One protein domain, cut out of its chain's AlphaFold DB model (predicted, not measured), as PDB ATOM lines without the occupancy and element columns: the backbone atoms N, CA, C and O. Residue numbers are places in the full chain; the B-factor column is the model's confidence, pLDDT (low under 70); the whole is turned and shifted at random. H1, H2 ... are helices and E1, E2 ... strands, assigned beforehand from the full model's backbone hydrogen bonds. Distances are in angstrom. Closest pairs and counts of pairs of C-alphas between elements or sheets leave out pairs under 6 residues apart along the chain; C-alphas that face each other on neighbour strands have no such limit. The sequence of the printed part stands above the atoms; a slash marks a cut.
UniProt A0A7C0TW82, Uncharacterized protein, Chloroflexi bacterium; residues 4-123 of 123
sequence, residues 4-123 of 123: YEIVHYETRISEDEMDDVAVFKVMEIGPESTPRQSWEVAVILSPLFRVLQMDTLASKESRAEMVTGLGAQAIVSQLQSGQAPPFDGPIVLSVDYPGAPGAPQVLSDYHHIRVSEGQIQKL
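This is residues 4 to 123 of the 123 residues of an uncharacterized protein of Chloroflexi bacterium (UniProt A0A7C0TW82). A strongly twisted sheet of six strands curls round one long helix, H2, which lies along its hollow. The long strands E1, E2 and E3 make the main wall, short E4 adds one edge, and the small hairpin E5 and E6 adds the other; H1 is at one end, and residues 99 to 107 pass H2 on its side away from E2. The printed part has 120 residues, with the named elements E1 E2 E3 H1 H2 E4 E5 E6 along the chain. The sheet is mixed, in the order E4 E3 E2 E1 E5 E6, and the class is mixed, helices and strands. The whole is compact, with a radius of gyration of the C-alphas of 14.2 A, yet elongated, spanning 46 by 25 by 23 A.

E1, residues 4 to 12, begins at C-alpha 4 (205.124, 253.420, 292.795) and is 23.8 A long. E2, residues 20 to 29, is 28.8 A long, and E3, residues 35 to 45, is 28.7 A. H1 is residues 47 to 53. H2, residues 60 to 80, runs 30.1 A from C-alpha 60 (213.954, 238.497, 316.241). E4 is residues 91 to 93, E5 residues 112 to 116, and E6 residues 119 to 122, ending at C-alpha 122 (215.300, 257.445, 297.579).

E1, E2 and E3 form a meander, each strand the antiparallel neighbour of the one before. In the hairpin E1 and E2, N 7 and O 25 are 2.8 A apart, within hydrogen-bond range; in the hairpin E2 and E3, N 24 and O 41 are 2.9 A apart. E4 is parallel to E3 at 31 degrees, with N 93 and O 44 at 2.8 A. E3, H1, H2 and E4 form a strand-helix-strand unit, two parallel neighbour strands with helices between, and its crossover is left-handed. E5 is antiparallel to E1, with N 6 and O 113 at 2.8 A, and the hairpin E5 and E6 has N 121 and O 114 at 2.9 A. H2 is on one face of the sheet, two layers; its closest C-alphas to E2 are those of Thr 68 and Ala 22, 5.5 A apart. H1 only grazes the sheet, with residues 47 to 50, and is only just apart from H2, at 8.1 A. In H1 and H2 every O i to N i+4 pair is within hydrogen-bond range.

The C-alphas of Glu 32 and Thr 56, the two farthest apart, are 46.6 A from each other. The printed part has no cut. The link from E4 to E5, residues 94 to 111, is long. Mean pLDDT of the printed part is 80.5; residue 17 and residues 56 to 57, 97 to 110 and 117 to 123 are under 70.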
ATOM      1  N   TYR A   4     205.566 254.106 291.588       89.94
ATOM      2  CA  TYR A   4     205.124 253.420 292.795       89.94
ATOM      3  C   TYR A   4     205.898 253.878 294.022       89.94
ATOM      4  O   TYR A   4     207.117 254.020 293.971       89.94
ATOM      5  N   GLU A   5     205.195 254.047 295.135       90.88
ATOM      6  CA  GLU A   5     205.777 254.177 296.470       90.88
ATOM      7  C   GLU A   5     205.527 252.888 297.253       90.88
ATOM      8  O   GLU A   5     204.399 252.406 297.338       90.88
ATOM      9  N   ILE A   6     206.584 252.314 297.814       90.44
ATOM     10  CA  ILE A   6     206.549 251.118 298.653       90.44
ATOM     11  C   ILE A   6     206.861 251.575 300.068       90.44
ATOM     12  O   ILE A   6     207.941 252.105 300.320       90.44
ATOM     13  N   VAL A   7     205.925 251.360 300.981       91.12
ATOM     14  CA  VAL A   7     206.068 251.718 302.388       91.12
ATOM     15  C   VAL A   7     205.956 250.457 303.222       91.12
ATOM     16  O   VAL A   7     204.974 249.721 303.115       91.12
ATOM     17  N   HIS A   8     206.951 250.191 304.059       92.25
ATOM     18  CA  HIS A   8     206.855 249.131 305.055       92.25
ATOM     19  C   HIS A   8     205.778 249.489 306.084       92.25
ATOM     20  O   HIS A   8     205.791 250.581 306.648       92.25
ATOM     21  N   TYR A   9     204.828 248.581 306.300       90.56
ATOM     22  CA  TYR A   9     203.700 248.807 307.199       90.56
ATOM     23  C   TYR A   9     203.878 248.078 308.533       90.56
ATOM     24  O   TYR A   9     203.768 248.689 309.594       90.56
ATOM     25  N   GLU A  10     204.173 246.780 308.491       92.69
ATOM     26  CA  GLU A  10     204.377 245.971 309.694       92.69
ATOM     27  C   GLU A  10     205.290 244.774 309.421       92.69
ATOM     28  O   GLU A  10     205.388 244.285 308.293       92.69
ATOM     29  N   THR A  11     205.927 244.269 310.478       92.12
ATOM     30  CA  THR A  11     206.637 242.986 310.464       92.12
ATOM     31  C   THR A  11     206.165 242.136 311.633       92.12
ATOM     32  O   THR A  11     206.107 242.600 312.772       92.12
ATOM     33  N   ARG A  12     205.832 240.879 311.352       91.81
ATOM     34  CA  ARG A  12     205.365 239.882 312.314       91.81
ATOM     35  C   ARG A  12     206.357 238.730 312.323       91.81
ATOM     36  O   ARG A  12     206.517 238.036 311.324       91.81
ATOM     37  N   ILE A  13     207.031 238.549 313.451       89.94
ATOM     38  CA  ILE A  13     208.038 237.504 313.632       89.94
ATOM     39  C   ILE A  13     207.424 236.345 314.391       89.94
ATOM     40  O   ILE A  13     206.868 236.543 315.474       89.94
ATOM     41  N   SER A  14     207.536 235.145 313.831       83.50
ATOM     42  CA  SER A  14     206.987 233.950 314.455       83.50
ATOM     43  C   SER A  14     207.792 233.570 315.699       83.50
ATOM     44  O   SER A  14     209.034 233.543 315.683       83.50
ATOM     45  N   GLU A  15     207.072 233.281 316.784       74.25
ATOM     46  CA  GLU A  15     207.625 232.687 318.005       74.25
ATOM     47  C   GLU A  15     207.693 231.157 317.913       74.25
ATOM     48  O   GLU A  15     208.623 230.566 318.451       74.25
ATOM     49  N   ASP A  16     206.786 230.544 317.146       71.44
ATOM     50  CA  ASP A  16     206.616 229.089 317.012       71.44
ATOM     51  C   ASP A  16     207.338 228.517 315.775       71.44
ATOM     52  O   ASP A  16     206.897 227.539 315.176       71.44
ATOM     53  N   GLU A  17     208.418 229.170 315.336       62.59
ATOM     54  CA  GLU A  17     209.220 228.799 314.156       62.59
ATOM     55  C   GLU A  17     208.464 228.747 312.811       62.59
ATOM     56  O   GLU A  17     209.033 228.307 311.808       62.59
ATOM     57  N   MET A  18     207.235 229.266 312.739       74.44
ATOM     58  CA  MET A  18     206.494 229.440 311.482       74.44
ATOM     59  C   MET A  18     207.090 230.574 310.622       74.44
ATOM     60  O   MET A  18     208.202 231.059 310.874       74.44
ATOM     61  N   ASP A  19     206.377 230.969 309.567       82.56
ATOM     62  CA  ASP A  19     206.844 231.995 308.643       82.56
ATOM     63  C   ASP A  19     206.959 233.374 309.313       82.56
ATOM     64  O   ASP A  19     206.061 233.813 310.038       82.56
ATOM     65  N   ASP A  20     208.061 234.071 309.035       89.75
ATOM     66  CA  ASP A  20     208.207 235.488 309.376       89.75
ATOM     67  C   ASP A  20     207.580 236.316 308.246       89.75
ATOM     68  O   ASP A  20     207.785 236.013 307.072       89.75
ATOM     69  N   VAL A  21     206.791 237.341 308.567       92.56
ATOM     70  CA  VAL A  21     205.987 238.072 307.574       92.56
ATOM     71  C   VAL A  21     206.275 239.565 307.634       92.56
ATOM     72  O   VAL A  21     206.216 240.157 308.709       92.56
ATOM     73  N   ALA A  22     206.518 240.195 306.487       92.94
ATOM     74  CA  ALA A  22     206.525 241.650 306.336       92.94
ATOM     75  C   ALA A  22     205.372 242.084 305.430       92.94
ATOM     76  O   ALA A  22     205.128 241.470 304.393       92.94
ATOM     77  N   VAL A  23     204.669 243.147 305.802       94.75
ATOM     78  CA  VAL A  23     203.589 243.723 304.999       94.75
ATOM     79  C   VAL A  23     204.015 245.097 304.515       94.75
ATOM     80  O   VAL A  23     204.496 245.928 305.290       94.75
ATOM     81  N   PHE A  24     203.811 245.332 303.226       93.94
ATOM     82  CA  PHE A  24     204.100 246.592 302.563       93.94
ATOM     83  C   PHE A  24     202.826 247.184 301.993       93.94
ATOM     84  O   PHE A  24     202.000 246.478 301.417       93.94
ATOM     85  N   LYS A  25     202.705 248.503 302.087       94.31
ATOM     86  CA  LYS A  25     201.744 249.268 301.312       94.31
ATOM     87  C   LYS A  25     202.426 249.739 300.037       94.31
ATOM     88  O   LYS A  25     203.359 250.534 300.092       94.31
ATOM     89  N   VAL A  26     201.958 249.252 298.896       92.75
ATOM     90  CA  VAL A  26     202.408 249.703 297.576       92.75
ATOM     91  C   VAL A  26     201.367 250.671 297.041       92.75
ATOM     92  O   VAL A  26     200.187 250.336 296.997       92.75
ATOM     93  N   MET A  27     201.775 251.876 296.669       93.12
ATOM     94  CA  MET A  27     200.898 252.940 296.194       93.12
ATOM     95  C   MET A  27     201.280 253.310 294.775       93.12
ATOM     96  O   MET A  27     202.440 253.595 294.513       93.12
ATOM     97  N   GLU A  28     200.313 253.325 293.866       91.88
ATOM     98  CA  GLU A  28     200.502 253.913 292.545       91.88
ATOM     99  C   GLU A  28     200.412 255.436 292.653       91.88
ATOM    100  O   GLU A  28     199.441 255.979 293.193       91.88
ATOM    101  N   ILE A  29     201.405 256.118 292.098       89.75
ATOM    102  CA  ILE A  29     201.576 257.561 292.155       89.75
ATOM    103  C   ILE A  29     201.413 258.162 290.752       89.75
ATOM    104  O   ILE A  29     201.993 257.704 289.765       89.75
ATOM    105  N   GLY A  30     200.573 259.192 290.653       85.00
ATOM    106  CA  GLY A  30     200.343 259.952 289.428       85.00
ATOM    107  C   GLY A  30     201.391 261.050 289.163       85.00
ATOM    108  O   GLY A  30     202.248 261.308 290.005       85.00
ATOM    109  N   PRO A  31     201.276 261.771 288.027       76.94
ATOM    110  CA  PRO A  31     202.246 262.779 287.562       76.94
ATOM    111  C   PRO A  31     202.538 263.944 288.524       76.94
ATOM    112  O   PRO A  31     203.526 264.646 288.347       76.94
ATOM    113  N   GLU A  32     201.690 264.158 289.532       80.62
ATOM    114  CA  GLU A  32     201.819 265.223 290.539       80.62
ATOM    115  C   GLU A  32     202.031 264.657 291.952       80.62
ATOM    116  O   GLU A  32     201.604 265.245 292.943       80.62
ATOM    117  N   SER A  33     202.631 263.470 292.053       78.75
ATOM    118  CA  SER A  33     202.762 262.735 293.316       78.75
ATOM    119  C   SER A  33     201.411 262.453 293.997       78.75
ATOM    120  O   SER A  33     201.308 262.381 295.219       78.75
ATOM    121  N   THR A  34     200.346 262.312 293.202       83.38
ATOM    122  CA  THR A  34     198.993 262.045 293.699       83.38
ATOM    123  C   THR A  34     198.762 260.541 293.841       83.38
ATOM    124  O   THR A  34     198.884 259.824 292.844       83.38
ATOM    125  N   PRO A  35     198.402 260.034 295.037       85.25
ATOM    126  CA  PRO A  35     198.065 258.627 295.213       85.25
ATOM    127  C   PRO A  35     196.827 258.274 294.388       85.25
ATOM    128  O   PRO A  35     195.795 258.940 294.490       85.25
ATOM    129  N   ARG A  36     196.924 257.228 293.569       88.19
ATOM    130  CA  ARG A  36     195.815 256.739 292.737       88.19
ATOM    131  C   ARG A  36     195.183 255.493 293.320       88.19
ATOM    132  O   ARG A  36     193.964 255.420 293.452       88.19
ATOM    133  N   GLN A  37     196.021 254.518 293.646       91.12
ATOM    134  CA  GLN A  37     195.610 253.217 294.157       91.12
ATOM    135  C   GLN A  37     196.629 252.733 295.180       91.12
ATOM    136  O   GLN A  37     197.786 253.153 295.155       91.12
ATOM    137  N   SER A  38     196.197 251.871 296.096       92.12
ATOM    138  CA  SER A  38     197.088 251.257 297.073       92.12
ATOM    139  C   SER A  38     196.730 249.802 297.314       92.12
ATOM    140  O   SER A  38     195.547 249.477 297.419       92.12
ATOM    141  N   TRP A  39     197.749 248.972 297.491       94.94
ATOM    142  CA  TRP A  39     197.627 247.548 297.772       94.94
ATOM    143  C   TRP A  39     198.475 247.176 298.978       94.94
ATOM    144  O   TRP A  39     199.546 247.744 299.193       94.94
ATOM    145  N   GLU A  40     197.999 246.200 299.740       94.75
ATOM    146  CA  GLU A  40     198.798 245.537 300.764       94.75
ATOM    147  C   GLU A  40     199.451 244.301 300.153       94.75
ATOM    148  O   GLU A  40     198.785 243.462 299.543       94.75
ATOM    149  N   VAL A  41     200.766 244.207 300.303       94.31
ATOM    150  CA  VAL A  41     201.576 243.104 299.796       94.31
ATOM    151  C   VAL A  41     202.248 242.437 300.981       94.31
ATOM    152  O   VAL A  41     203.109 243.026 301.633       94.31
ATOM    153  N   ALA A  42     201.839 241.203 301.257       94.38
ATOM    154  CA  ALA A  42     202.482 240.365 302.255       94.38
ATOM    155  C   ALA A  42     203.677 239.634 301.636       94.38
ATOM    156  O   ALA A  42     203.580 239.052 300.553       94.38
ATOM    157  N   VAL A  43     204.792 239.646 302.355       92.69
ATOM    158  CA  VAL A  43     206.014 238.914 302.050       92.69
ATOM    159  C   VAL A  43     206.252 237.920 303.171       92.69
ATOM    160  O   VAL A  43     206.268 238.299 304.339       92.69
ATOM    161  N   ILE A  44     206.445 236.660 302.810       92.44
ATOM    162  CA  ILE A  44     206.563 235.530 303.725       92.44
ATOM    163  C   ILE A  44     207.975 234.963 303.604       92.44
ATOM    164  O   ILE A  44     208.371 234.510 302.532       92.44
ATOM    165  N   LEU A  45     208.735 234.969 304.693       88.25
ATOM    166  CA  LEU A  45     210.034 234.317 304.794       88.25
ATOM    167  C   LEU A  45     209.844 232.891 305.307       88.25
ATOM    168  O   LEU A  45     209.499 232.682 306.473       88.25
ATOM    169  N   SER A  46     210.098 231.915 304.436       86.94
ATOM    170  CA  SER A  46     209.905 230.511 304.797       86.94
ATOM    171  C   SER A  46     210.899 230.051 305.881       86.94
ATOM    172  O   SER A  46     212.085 230.403 305.823       86.94
ATOM    173  N   PRO A  47     210.478 229.197 306.836       84.69
ATOM    174  CA  PRO A  47     211.349 228.631 307.861       84.69
ATOM    175  C   PRO A  47     212.579 227.935 307.287       84.69
ATOM    176  O   PRO A  47     213.675 228.065 307.827       84.69
ATOM    177  N   LEU A  48     212.417 227.221 306.168       84.19
ATOM    178  CA  LEU A  48     213.523 226.523 305.521       84.19
ATOM    179  C   LEU A  48     214.548 227.504 304.940       84.19
ATOM    180  O   LEU A  48     215.745 227.297 305.115       84.19
ATOM    181  N   PHE A  49     214.097 228.585 304.297       82.69
ATOM    182  CA  PHE A  49     215.001 229.636 303.830       82.69
ATOM    183  C   PHE A  49     215.749 230.270 305.003       82.69
ATOM    184  O   PHE A  49     216.966 230.411 304.945       82.69
ATOM    185  N   ARG A  50     215.050 230.561 306.106       79.38
ATOM    186  CA  ARG A  50     215.663 231.085 307.331       79.38
ATOM    187  C   ARG A  50     216.755 230.161 307.874       79.38
ATOM    188  O   ARG A  50     217.841 230.643 308.155       79.38
ATOM    189  N   VAL A  51     216.504 228.856 307.987       80.62
ATOM    190  CA  VAL A  51     217.501 227.883 308.484       80.62
ATOM    191  C   VAL A  51     218.729 227.797 307.575       80.62
ATOM    192  O   VAL A  51     219.838 227.588 308.058       80.62
ATOM    193  N   LEU A  52     218.547 227.941 306.262       79.62
ATOM    194  CA  LEU A  52     219.655 227.885 305.307       79.62
ATOM    195  C   LEU A  52     220.465 229.183 305.256       79.62
ATOM    196  O   LEU A  52     221.658 229.137 304.967       79.62
ATOM    197  N   GLN A  53     219.817 230.323 305.498       76.38
ATOM    198  CA  GLN A  53     220.394 231.647 305.266       76.38
ATOM    199  C   GLN A  53     220.745 232.403 306.554       76.38
ATOM    200  O   GLN A  53     221.497 233.373 306.517       76.38
ATOM    201  N   MET A  54     220.238 231.991 307.710       74.31
ATOM    202  CA  MET A  54     220.537 232.618 308.995       74.31
ATOM    203  C   MET A  54     221.137 231.613 309.965       74.31
ATOM    204  O   MET A  54     220.882 230.413 309.886       74.31
ATOM    205  N   ASP A  55     221.897 232.124 310.932       72.75
ATOM    206  CA  ASP A  55     222.210 231.347 312.123       72.75
ATOM    207  C   ASP A  55     220.896 230.938 312.811       72.75
ATOM    208  O   ASP A  55     219.976 231.745 312.963       72.75
ATOM    209  N   THR A  56     220.817 229.686 313.251       68.25
ATOM    210  CA  THR A  56     219.720 229.156 314.077       68.25
ATOM    211  C   THR A  56     219.425 230.001 315.322       68.25
ATOM    212  O   THR A  56     218.302 229.980 315.819       68.25
ATOM    213  N   LEU A  57     220.407 230.768 315.808       67.00
ATOM    214  CA  LEU A  57     220.287 231.680 316.949       67.00
ATOM    215  C   LEU A  57     220.029 233.144 316.546       67.00
ATOM    216  O   LEU A  57     220.196 234.044 317.372       67.00
ATOM    217  N   ALA A  58     219.643 233.411 315.294       76.44
ATOM    218  CA  ALA A  58     219.339 234.762 314.838       76.44
ATOM    219  C   ALA A  58     218.262 235.427 315.709       76.44
ATOM    220  O   ALA A  58     217.203 234.858 315.996       76.44
ATOM    221  N   SER A  59     218.526 236.669 316.116       84.75
ATOM    222  CA  SER A  59     217.594 237.442 316.934       84.75
ATOM    223  C   SER A  59     216.306 237.748 316.156       84.75
ATOM    224  O   SER A  59     216.284 237.765 314.924       84.75
ATOM    225  N   LYS A  60     215.207 238.034 316.869       86.25
ATOM    226  CA  LYS A  60     213.954 238.497 316.241       86.25
ATOM    227  C   LYS A  60     214.172 239.745 315.373       86.25
ATOM    228  O   LYS A  60     213.540 239.866 314.331       86.25
ATOM    229  N   GLU A  61     215.074 240.629 315.788       85.00
ATOM    230  CA  GLU A  61     215.445 241.843 315.056       85.00
ATOM    231  C   GLU A  61     216.126 241.507 313.728       85.00
ATOM    232  O   GLU A  61     215.641 241.919 312.680       85.00
ATOM    233  N   SER A  62     217.150 240.649 313.733       83.19
ATOM    234  CA  SER A  62     217.822 240.231 312.495       83.19
ATOM    235  C   SER A  62     216.874 239.509 311.532       83.19
ATOM    236  O   SER A  62     216.988 239.653 310.315       83.19
ATOM    237  N   ARG A  63     215.915 238.736 312.059       85.88
ATOM    238  CA  ARG A  63     214.871 238.100 311.238       85.88
ATOM    239  C   ARG A  63     213.935 239.133 310.615       85.88
ATOM    240  O   ARG A  63     213.610 239.017 309.435       85.88
ATOM    241  N   ALA A  64     213.546 240.155 311.379       88.06
ATOM    242  CA  ALA A  64     212.726 241.260 310.893       88.06
ATOM    243  C   ALA A  64     213.419 242.062 309.796       88.06
ATOM    244  O   ALA A  64     212.804 242.324 308.760       88.06
ATOM    245  N   GLU A  65     214.695 242.383 309.976       85.44
ATOM    246  CA  GLU A  65     215.498 243.054 308.956       85.44
ATOM    247  C   GLU A  65     215.572 242.225 307.670       85.44
ATOM    248  O   GLU A  65     215.388 242.765 306.580       85.44
ATOM    249  N   MET A  66     215.762 240.906 307.784       84.56
ATOM    250  CA  MET A  66     215.834 240.022 306.622       84.56
ATOM    251  C   MET A  66     214.528 239.993 305.823       84.56
ATOM    252  O   MET A  66     214.551 240.259 304.620       84.56
ATOM    253  N   VAL A  67     213.398 239.661 306.458       87.69
ATOM    254  CA  VAL A  67     212.117 239.555 305.734       87.69
ATOM    255  C   VAL A  67     211.706 240.901 305.138       87.69
ATOM    256  O   VAL A  67     211.198 240.952 304.018       87.69
ATOM    257  N   THR A  68     211.987 242.001 305.841       89.12
ATOM    258  CA  THR A  68     211.639 243.341 305.365       89.12
ATOM    259  C   THR A  68     212.547 243.768 304.206       89.12
ATOM    260  O   THR A  68     212.056 244.166 303.150       89.12
ATOM    261  N   GLY A  69     213.866 243.617 304.336       86.00
ATOM    262  CA  GLY A  69     214.812 243.985 303.281       86.00
ATOM    263  C   GLY A  69     214.617 243.170 302.000       86.00
ATOM    264  O   GLY A  69     214.518 243.737 300.907       86.00
ATOM    265  N   LEU A  70     214.505 241.843 302.124       86.25
ATOM    266  CA  LEU A  70     214.267 240.963 300.977       86.25
ATOM    267  C   LEU A  70     212.877 241.177 300.373       86.25
ATOM    268  O   LEU A  70     212.738 241.135 299.150       86.25
ATOM    269  N   GLY A  71     211.869 241.446 301.203       89.50
ATOM    270  CA  GLY A  71     210.516 241.739 300.748       89.50
ATOM    271  C   GLY A  71     210.424 243.007 299.916       89.50
ATOM    272  O   GLY A  71     209.889 242.978 298.809       89.50
ATOM    273  N   ALA A  72     211.032 244.093 300.391       88.50
ATOM    274  CA  ALA A  72     211.129 245.332 299.637       88.50
ATOM    275  C   ALA A  72     211.832 245.113 298.285       88.50
ATOM    276  O   ALA A  72     211.339 245.547 297.242       88.50
ATOM    277  N   GLN A  73     212.942 244.368 298.280       85.62
ATOM    278  CA  GLN A  73     213.662 244.032 297.052       85.62
ATOM    279  C   GLN A  73     212.817 243.189 296.083       85.62
ATOM    280  O   GLN A  73     212.868 243.420 294.871       85.62
ATOM    281  N   ALA A  74     212.042 242.231 296.593       88.06
ATOM    282  CA  ALA A  74     211.167 241.396 295.777       88.06
ATOM    283  C   ALA A  74     210.097 242.239 295.074       88.06
ATOM    284  O   ALA A  74     209.905 242.110 293.865       88.06
ATOM    285  N   ILE A  75     209.462 243.151 295.817       89.50
ATOM    286  CA  ILE A  75     208.445 244.066 295.287       89.50
ATOM    287  C   ILE A  75     209.057 244.972 294.215       89.50
ATOM    288  O   ILE A  75     208.517 245.070 293.114       89.50
ATOM    289  N   VAL A  76     210.212 245.587 294.492       87.69
ATOM    290  CA  VAL A  76     210.928 246.417 293.509       87.69
ATOM    291  C   VAL A  76     211.232 245.622 292.239       87.69
ATOM    292  O   VAL A  76     210.994 246.119 291.140       87.69
ATOM    293  N   SER A  77     211.714 244.386 292.378       85.06
ATOM    294  CA  SER A  77     212.070 243.535 291.237       85.06
ATOM    295  C   SER A  77     210.849 243.200 290.374       85.06
ATOM    296  O   SER A  77     210.932 243.274 289.148       85.06
ATOM    297  N   GLN A  78     209.701 242.897 290.990       87.94
ATOM    298  CA  GLN A  78     208.450 242.657 290.261       87.94
ATOM    299  C   GLN A  78     207.994 243.911 289.504       87.94
ATOM    300  O   GLN A  78     207.774 243.842 288.292       87.94
ATOM    301  N   LEU A  79     207.973 245.071 290.167       87.88
ATOM    302  CA  LEU A  79     207.607 246.345 289.536       87.88
ATOM    303  C   LEU A  79     208.545 246.702 288.370       87.88
ATOM    304  O   LEU A  79     208.085 247.105 287.302       87.88
ATOM    305  N   GLN A  80     209.856 246.500 288.534       83.94
ATOM    306  CA  GLN A  80     210.851 246.724 287.478       83.94
ATOM    307  C   GLN A  80     210.724 245.734 286.314       83.94
ATOM    308  O   GLN A  80     211.021 246.092 285.175       83.94
ATOM    309  N   SER A  81     210.246 244.514 286.575       83.06
ATOM    310  CA  SER A  81     209.936 243.525 285.534       83.06
ATOM    311  C   SER A  81     208.631 243.817 284.776       83.06
ATOM    312  O   SER A  81     208.304 243.117 283.820       83.06
ATOM    313  N   GLY A  82     207.893 244.861 285.177       83.81
ATOM    314  CA  GLY A  82     206.618 245.254 284.578       83.81
ATOM    315  C   GLY A  82     205.399 244.555 285.182       83.81
ATOM    316  O   GLY A  82     204.293 244.734 284.672       83.81
ATOM    317  N   GLN A  83     205.571 243.785 286.259       86.25
ATOM    318  CA  GLN A  83     204.456 243.235 287.024       86.25
ATOM    319  C   GLN A  83     203.904 244.318 287.953       86.25
ATOM    320  O   GLN A  83     204.551 244.708 288.924       86.25
ATOM    321  N   ALA A  84     202.714 244.823 287.635       85.44
ATOM    322  CA  ALA A  84     202.000 245.780 288.470       85.44
ATOM    323  C   ALA A  84     201.112 245.051 289.499       85.44
ATOM    324  O   ALA A  84     200.595 243.976 289.189       85.44
ATOM    325  N   PRO A  85     200.879 245.628 290.691       86.62
ATOM    326  CA  PRO A  85     199.900 245.108 291.637       86.62
ATOM    327  C   PRO A  85     198.461 245.169 291.073       86.62
ATOM    328  O   PRO A  85     198.179 246.005 290.208       86.62
ATOM    329  N   PRO A  86     197.520 244.355 291.589       87.94
ATOM    330  CA  PRO A  86     197.709 243.375 292.658       87.94
ATOM    331  C   PRO A  86     198.511 242.157 292.181       87.94
ATOM    332  O   PRO A  86     198.319 241.681 291.067       87.94
ATOM    333  N   PHE A  87     199.399 241.651 293.035       86.94
ATOM    334  CA  PHE A  87     200.125 240.408 292.770       86.94
ATOM    335  C   PHE A  87     199.235 239.187 293.051       86.94
ATOM    336  O   PHE A  87     198.290 239.276 293.841       86.94
ATOM    337  N   ASP A  88     199.553 238.044 292.437       85.06
ATOM    338  CA  ASP A  88     198.835 236.771 292.604       85.06
ATOM    339  C   ASP A  88     199.137 236.114 293.969       85.06
ATOM    340  O   ASP A  88     199.692 235.018 294.061       85.06
ATOM    341  N   GLY A  89     198.771 236.800 295.054       86.50
ATOM    342  CA  GLY A  89     198.972 236.352 296.430       86.50
ATOM    343  C   GLY A  89     200.240 236.902 297.101       86.50
ATOM    344  O   GLY A  89     200.863 237.842 296.598       86.50
ATOM    345  N   PRO A  90     200.594 236.368 298.286       89.50
ATOM    346  CA  PRO A  90     201.782 236.795 299.011       89.50
ATOM    347  C   PRO A  90     203.061 236.394 298.271       89.50
ATOM    348  O   PRO A  90     203.142 235.330 297.657       89.50
ATOM    349  N   ILE A  91     204.093 237.221 298.394       90.06
ATOM    350  CA  ILE A  91     205.425 236.907 297.881       90.06
ATOM    351  C   ILE A  91     206.097 235.959 298.870       90.06
ATOM    352  O   ILE A  91     206.351 236.332 300.014       90.06
ATOM    353  N   VAL A  92     206.408 234.741 298.438       90.06
ATOM    354  CA  VAL A  92     207.085 233.749 299.278       90.06
ATOM    355  C   VAL A  92     208.583 233.759 298.980       90.06
ATOM    356  O   VAL A  92     209.009 233.497 297.859       90.06
ATOM    357  N   LEU A  93     209.384 234.056 300.000       87.19
ATOM    358  CA  LEU A  93     210.839 233.964 299.982       87.19
ATOM    359  C   LEU A  93     211.238 232.541 300.407       87.19
ATOM    360  O   LEU A  93     211.363 232.215 301.597       87.19
ATOM    361  N   SER A  94     211.369 231.669 299.412       83.25
ATOM    362  CA  SER A  94     211.763 230.264 299.547       83.25
ATOM    363  C   SER A  94     213.199 230.024 299.077       83.25
ATOM    364  O   SER A  94     213.892 230.940 298.651       83.25
ATOM    365  N   VAL A  95     213.681 228.786 299.205       76.06
ATOM    366  CA  VAL A  95     215.078 228.373 298.939       76.06
ATOM    367  C   VAL A  95     215.603 228.714 297.540       76.06
ATOM    368  O   VAL A  95     216.809 228.803 297.340       76.06
ATOM    369  N   ASP A  96     214.702 228.882 296.584       71.75
ATOM    370  CA  ASP A  96     214.938 229.267 295.197       71.75
ATOM    371  C   ASP A  96     214.935 230.789 294.976       71.75
ATOM    372  O   ASP A  96     215.268 231.250 293.882       71.75
ATOM    373  N   TYR A  97     214.600 231.582 295.999       69.88
ATOM    374  CA  TYR A  97     214.650 233.032 295.918       69.88
ATOM    375  C   TYR A  97     216.112 233.495 295.787       69.88
ATOM    376  O   TYR A  97     216.941 233.168 296.639       69.88
ATOM    377  N   PRO A  98     216.457 234.294 294.759       62.00
ATOM    378  CA  PRO A  98     217.845 234.649 294.448       62.00
ATOM    379  C   PRO A  98     218.488 235.639 295.442       62.00
ATOM    380  O   PRO A  98     219.622 236.065 295.233       62.00
ATOM    381  N   GLY A  99     217.777 236.045 296.498       60.41
ATOM    382  CA  GLY A  99     218.285 236.931 297.547       60.41
ATOM    383  C   GLY A  99     219.160 236.192 298.563       60.41
ATOM    384  O   GLY A  99     218.822 235.101 299.006       60.41
ATOM    385  N   ALA A 100     220.281 236.799 298.957       53.41
ATOM    386  CA  ALA A 100     221.187 236.261 299.972       53.41
ATOM    387  C   ALA A 100     220.946 236.904 301.355       53.41
ATOM    388  O   ALA A 100     220.485 238.043 301.431       53.41
ATOM    389  N   PRO A 101     221.308 236.240 302.461       47.72
ATOM    390  CA  PRO A 101     221.404 236.872 303.771       47.72
ATOM    391  C   PRO A 101     222.435 238.005 303.745       47.72
ATOM    392  O   PRO A 101     223.559 237.826 303.283       47.72
ATOM    393  N   GLY A 102     222.029 239.199 304.186       51.16
ATOM    394  CA  GLY A 102     222.806 240.434 304.001       51.16
ATOM    395  C   GLY A 102     222.579 241.130 302.649       51.16
ATOM    396  O   GLY A 102     223.199 242.158 302.378       51.16
ATOM    397  N   ALA A 103     221.684 240.604 301.807       55.41
ATOM    398  CA  ALA A 103     221.021 241.361 300.755       55.41
ATOM    399  C   ALA A 103     219.686 241.923 301.292       55.41
ATOM    400  O   ALA A 103     219.009 241.241 302.064       55.41
ATOM    401  N   PRO A 104     219.293 243.143 300.889       50.81
ATOM    402  CA  PRO A 104     219.913 243.945 299.838       50.81
ATOM    403  C   PRO A 104     221.165 244.704 300.308       50.81
ATOM    404  O   PRO A 104     221.135 245.443 301.283       50.81
ATOM    405  N   GLN A 105     222.243 244.633 299.519       51.50
ATOM    406  CA  GLN A 105     223.427 245.494 299.676       51.50
ATOM    407  C   GLN A 105     223.153 246.988 299.371       51.50
ATOM    408  O   GLN A 105     224.080 247.789 299.445       51.50
ATOM    409  N   VAL A 106     221.932 247.401 298.975       48.31
ATOM    410  CA  VAL A 106     221.735 248.697 298.278       48.31
ATOM    411  C   VAL A 106     220.502 249.520 298.703       48.31
ATOM    412  O   VAL A 106     220.382 250.672 298.287       48.31
ATOM    413  N   LEU A 107     219.610 249.033 299.572       53.88
ATOM    414  CA  LEU A 107     218.487 249.853 300.061       53.88
ATOM    415  C   LEU A 107     218.788 250.337 301.478       53.88
ATOM    416  O   LEU A 107     218.494 249.662 302.455       53.88
ATOM    417  N   SER A 108     219.420 251.508 301.568       50.72
ATOM    418  CA  SER A 108     219.766 252.155 302.842       50.72
ATOM    419  C   SER A 108     218.536 252.489 303.703       50.72
ATOM    420  O   SER A 108     218.698 252.711 304.895       50.72
ATOM    421  N   ASP A 109     217.343 252.530 303.097       65.06
ATOM    422  CA  ASP A 109     216.052 252.740 303.754       65.06
ATOM    423  C   ASP A 109     214.961 251.933 303.021       65.06
ATOM    424  O   ASP A 109     214.348 252.389 302.058       65.06
ATOM    425  N   TYR A 110     214.784 250.667 303.400       68.50
ATOM    426  CA  TYR A 110     213.766 249.792 302.802       68.50
ATOM    427  C   TYR A 110     212.359 250.040 303.364       68.50
ATOM    428  O   TYR A 110     211.407 249.372 302.950       68.50
ATOM    429  N   HIS A 111     212.210 250.982 304.300       70.38
ATOM    430  CA  HIS A 111     210.909 251.347 304.848       70.38
ATOM    431  C   HIS A 111     210.133 252.277 303.919       70.38
ATOM    432  O   HIS A 111     208.906 252.305 304.003       70.38
ATOM    433  N   HIS A 112     210.819 252.993 303.023       80.81
ATOM    434  CA  HIS A 112     210.184 253.855 302.036       80.81
ATOM    435  C   HIS A 112     210.984 253.915 300.727       80.81
ATOM    436  O   HIS A 112     212.118 254.383 300.688       80.81
ATOM    437  N   ILE A 113     210.390 253.438 299.631       80.00
ATOM    438  CA  ILE A 113     211.054 253.337 298.326       80.00
ATOM    439  C   ILE A 113     210.155 253.912 297.241       80.00
ATOM    440  O   ILE A 113     208.987 253.540 297.159       80.00
ATOM    441  N   ARG A 114     210.717 254.727 296.341       82.62
ATOM    442  CA  ARG A 114     210.051 255.126 295.098       82.62
ATOM    443  C   ARG A 114     210.638 254.382 293.903       82.62
ATOM    444  O   ARG A 114     211.855 254.335 293.715       82.62
ATOM    445  N   VAL A 115     209.770 253.812 293.076       80.75
ATOM    446  CA  VAL A 115     210.127 253.107 291.841       80.75
ATOM    447  C   VAL A 115     209.553 253.881 290.657       80.75
ATOM    448  O   VAL A 115     208.335 253.997 290.529       80.75
ATOM    449  N   SER A 116     210.438 254.386 289.795       78.06
ATOM    450  CA  SER A 116     210.110 255.168 288.595       78.06
ATOM    451  C   SER A 116     210.961 254.675 287.428       78.06
ATOM    452  O   SER A 116     212.170 254.605 287.574       78.06
ATOM    453  N   GLU A 117     210.363 254.311 286.289       66.88
ATOM    454  CA  GLU A 117     211.043 253.914 285.031       66.88
ATOM    455  C   GLU A 117     212.457 253.299 285.182       66.88
ATOM    456  O   GLU A 117     213.468 253.898 284.818       66.88
ATOM    457  N   GLY A 118     212.551 252.086 285.745       57.41
ATOM    458  CA  GLY A 118     213.831 251.366 285.876       57.41
ATOM    459  C   GLY A 118     214.850 252.006 286.835       57.41
ATOM    460  O   GLY A 118     215.961 251.499 286.979       57.41
ATOM    461  N   GLN A 119     214.477 253.085 287.519       61.03
ATOM    462  CA  GLN A 119     215.264 253.791 288.518       61.03
ATOM    463  C   GLN A 119     214.593 253.680 289.891       61.03
ATOM    464  O   GLN A 119     213.385 253.848 290.054       61.03
ATOM    465  N   ILE A 120     215.402 253.380 290.902       61.75
ATOM    466  CA  ILE A 120     214.977 253.396 292.301       61.75
ATOM    467  C   ILE A 120     215.379 254.761 292.848       61.75
ATOM    468  O   ILE A 120     216.569 255.083 292.883       61.75
ATOM    469  N   GLN A 121     214.398 255.569 293.239       59.34
ATOM    470  CA  GLN A 121     214.636 256.859 293.873       59.34
ATOM    471  C   GLN A 121     214.428 256.735 295.381       59.34
ATOM    472  O   GLN A 121     213.479 256.112 295.858       59.34
ATOM    473  N   LYS A 122     215.367 257.319 296.124       61.22
ATOM    474  CA  LYS A 122     215.300 257.445 297.579       61.22
ATOM    475  C   LYS A 122     214.394 258.631 297.908       61.22
ATOM    476  O   LYS A 122     214.515 259.659 297.239       61.22
ATOM    477  N   LEU A 123     213.529 258.484 298.907       52.91
ATOM    478  CA  LEU A 123     212.723 259.573 299.461       52.91
ATOM    479  C   LEU A 123     213.167 259.881 300.887       52.91
ATOM    480  O   LEU A 123     213.547 258.923 301.590       52.91
TER     481      LEU A 123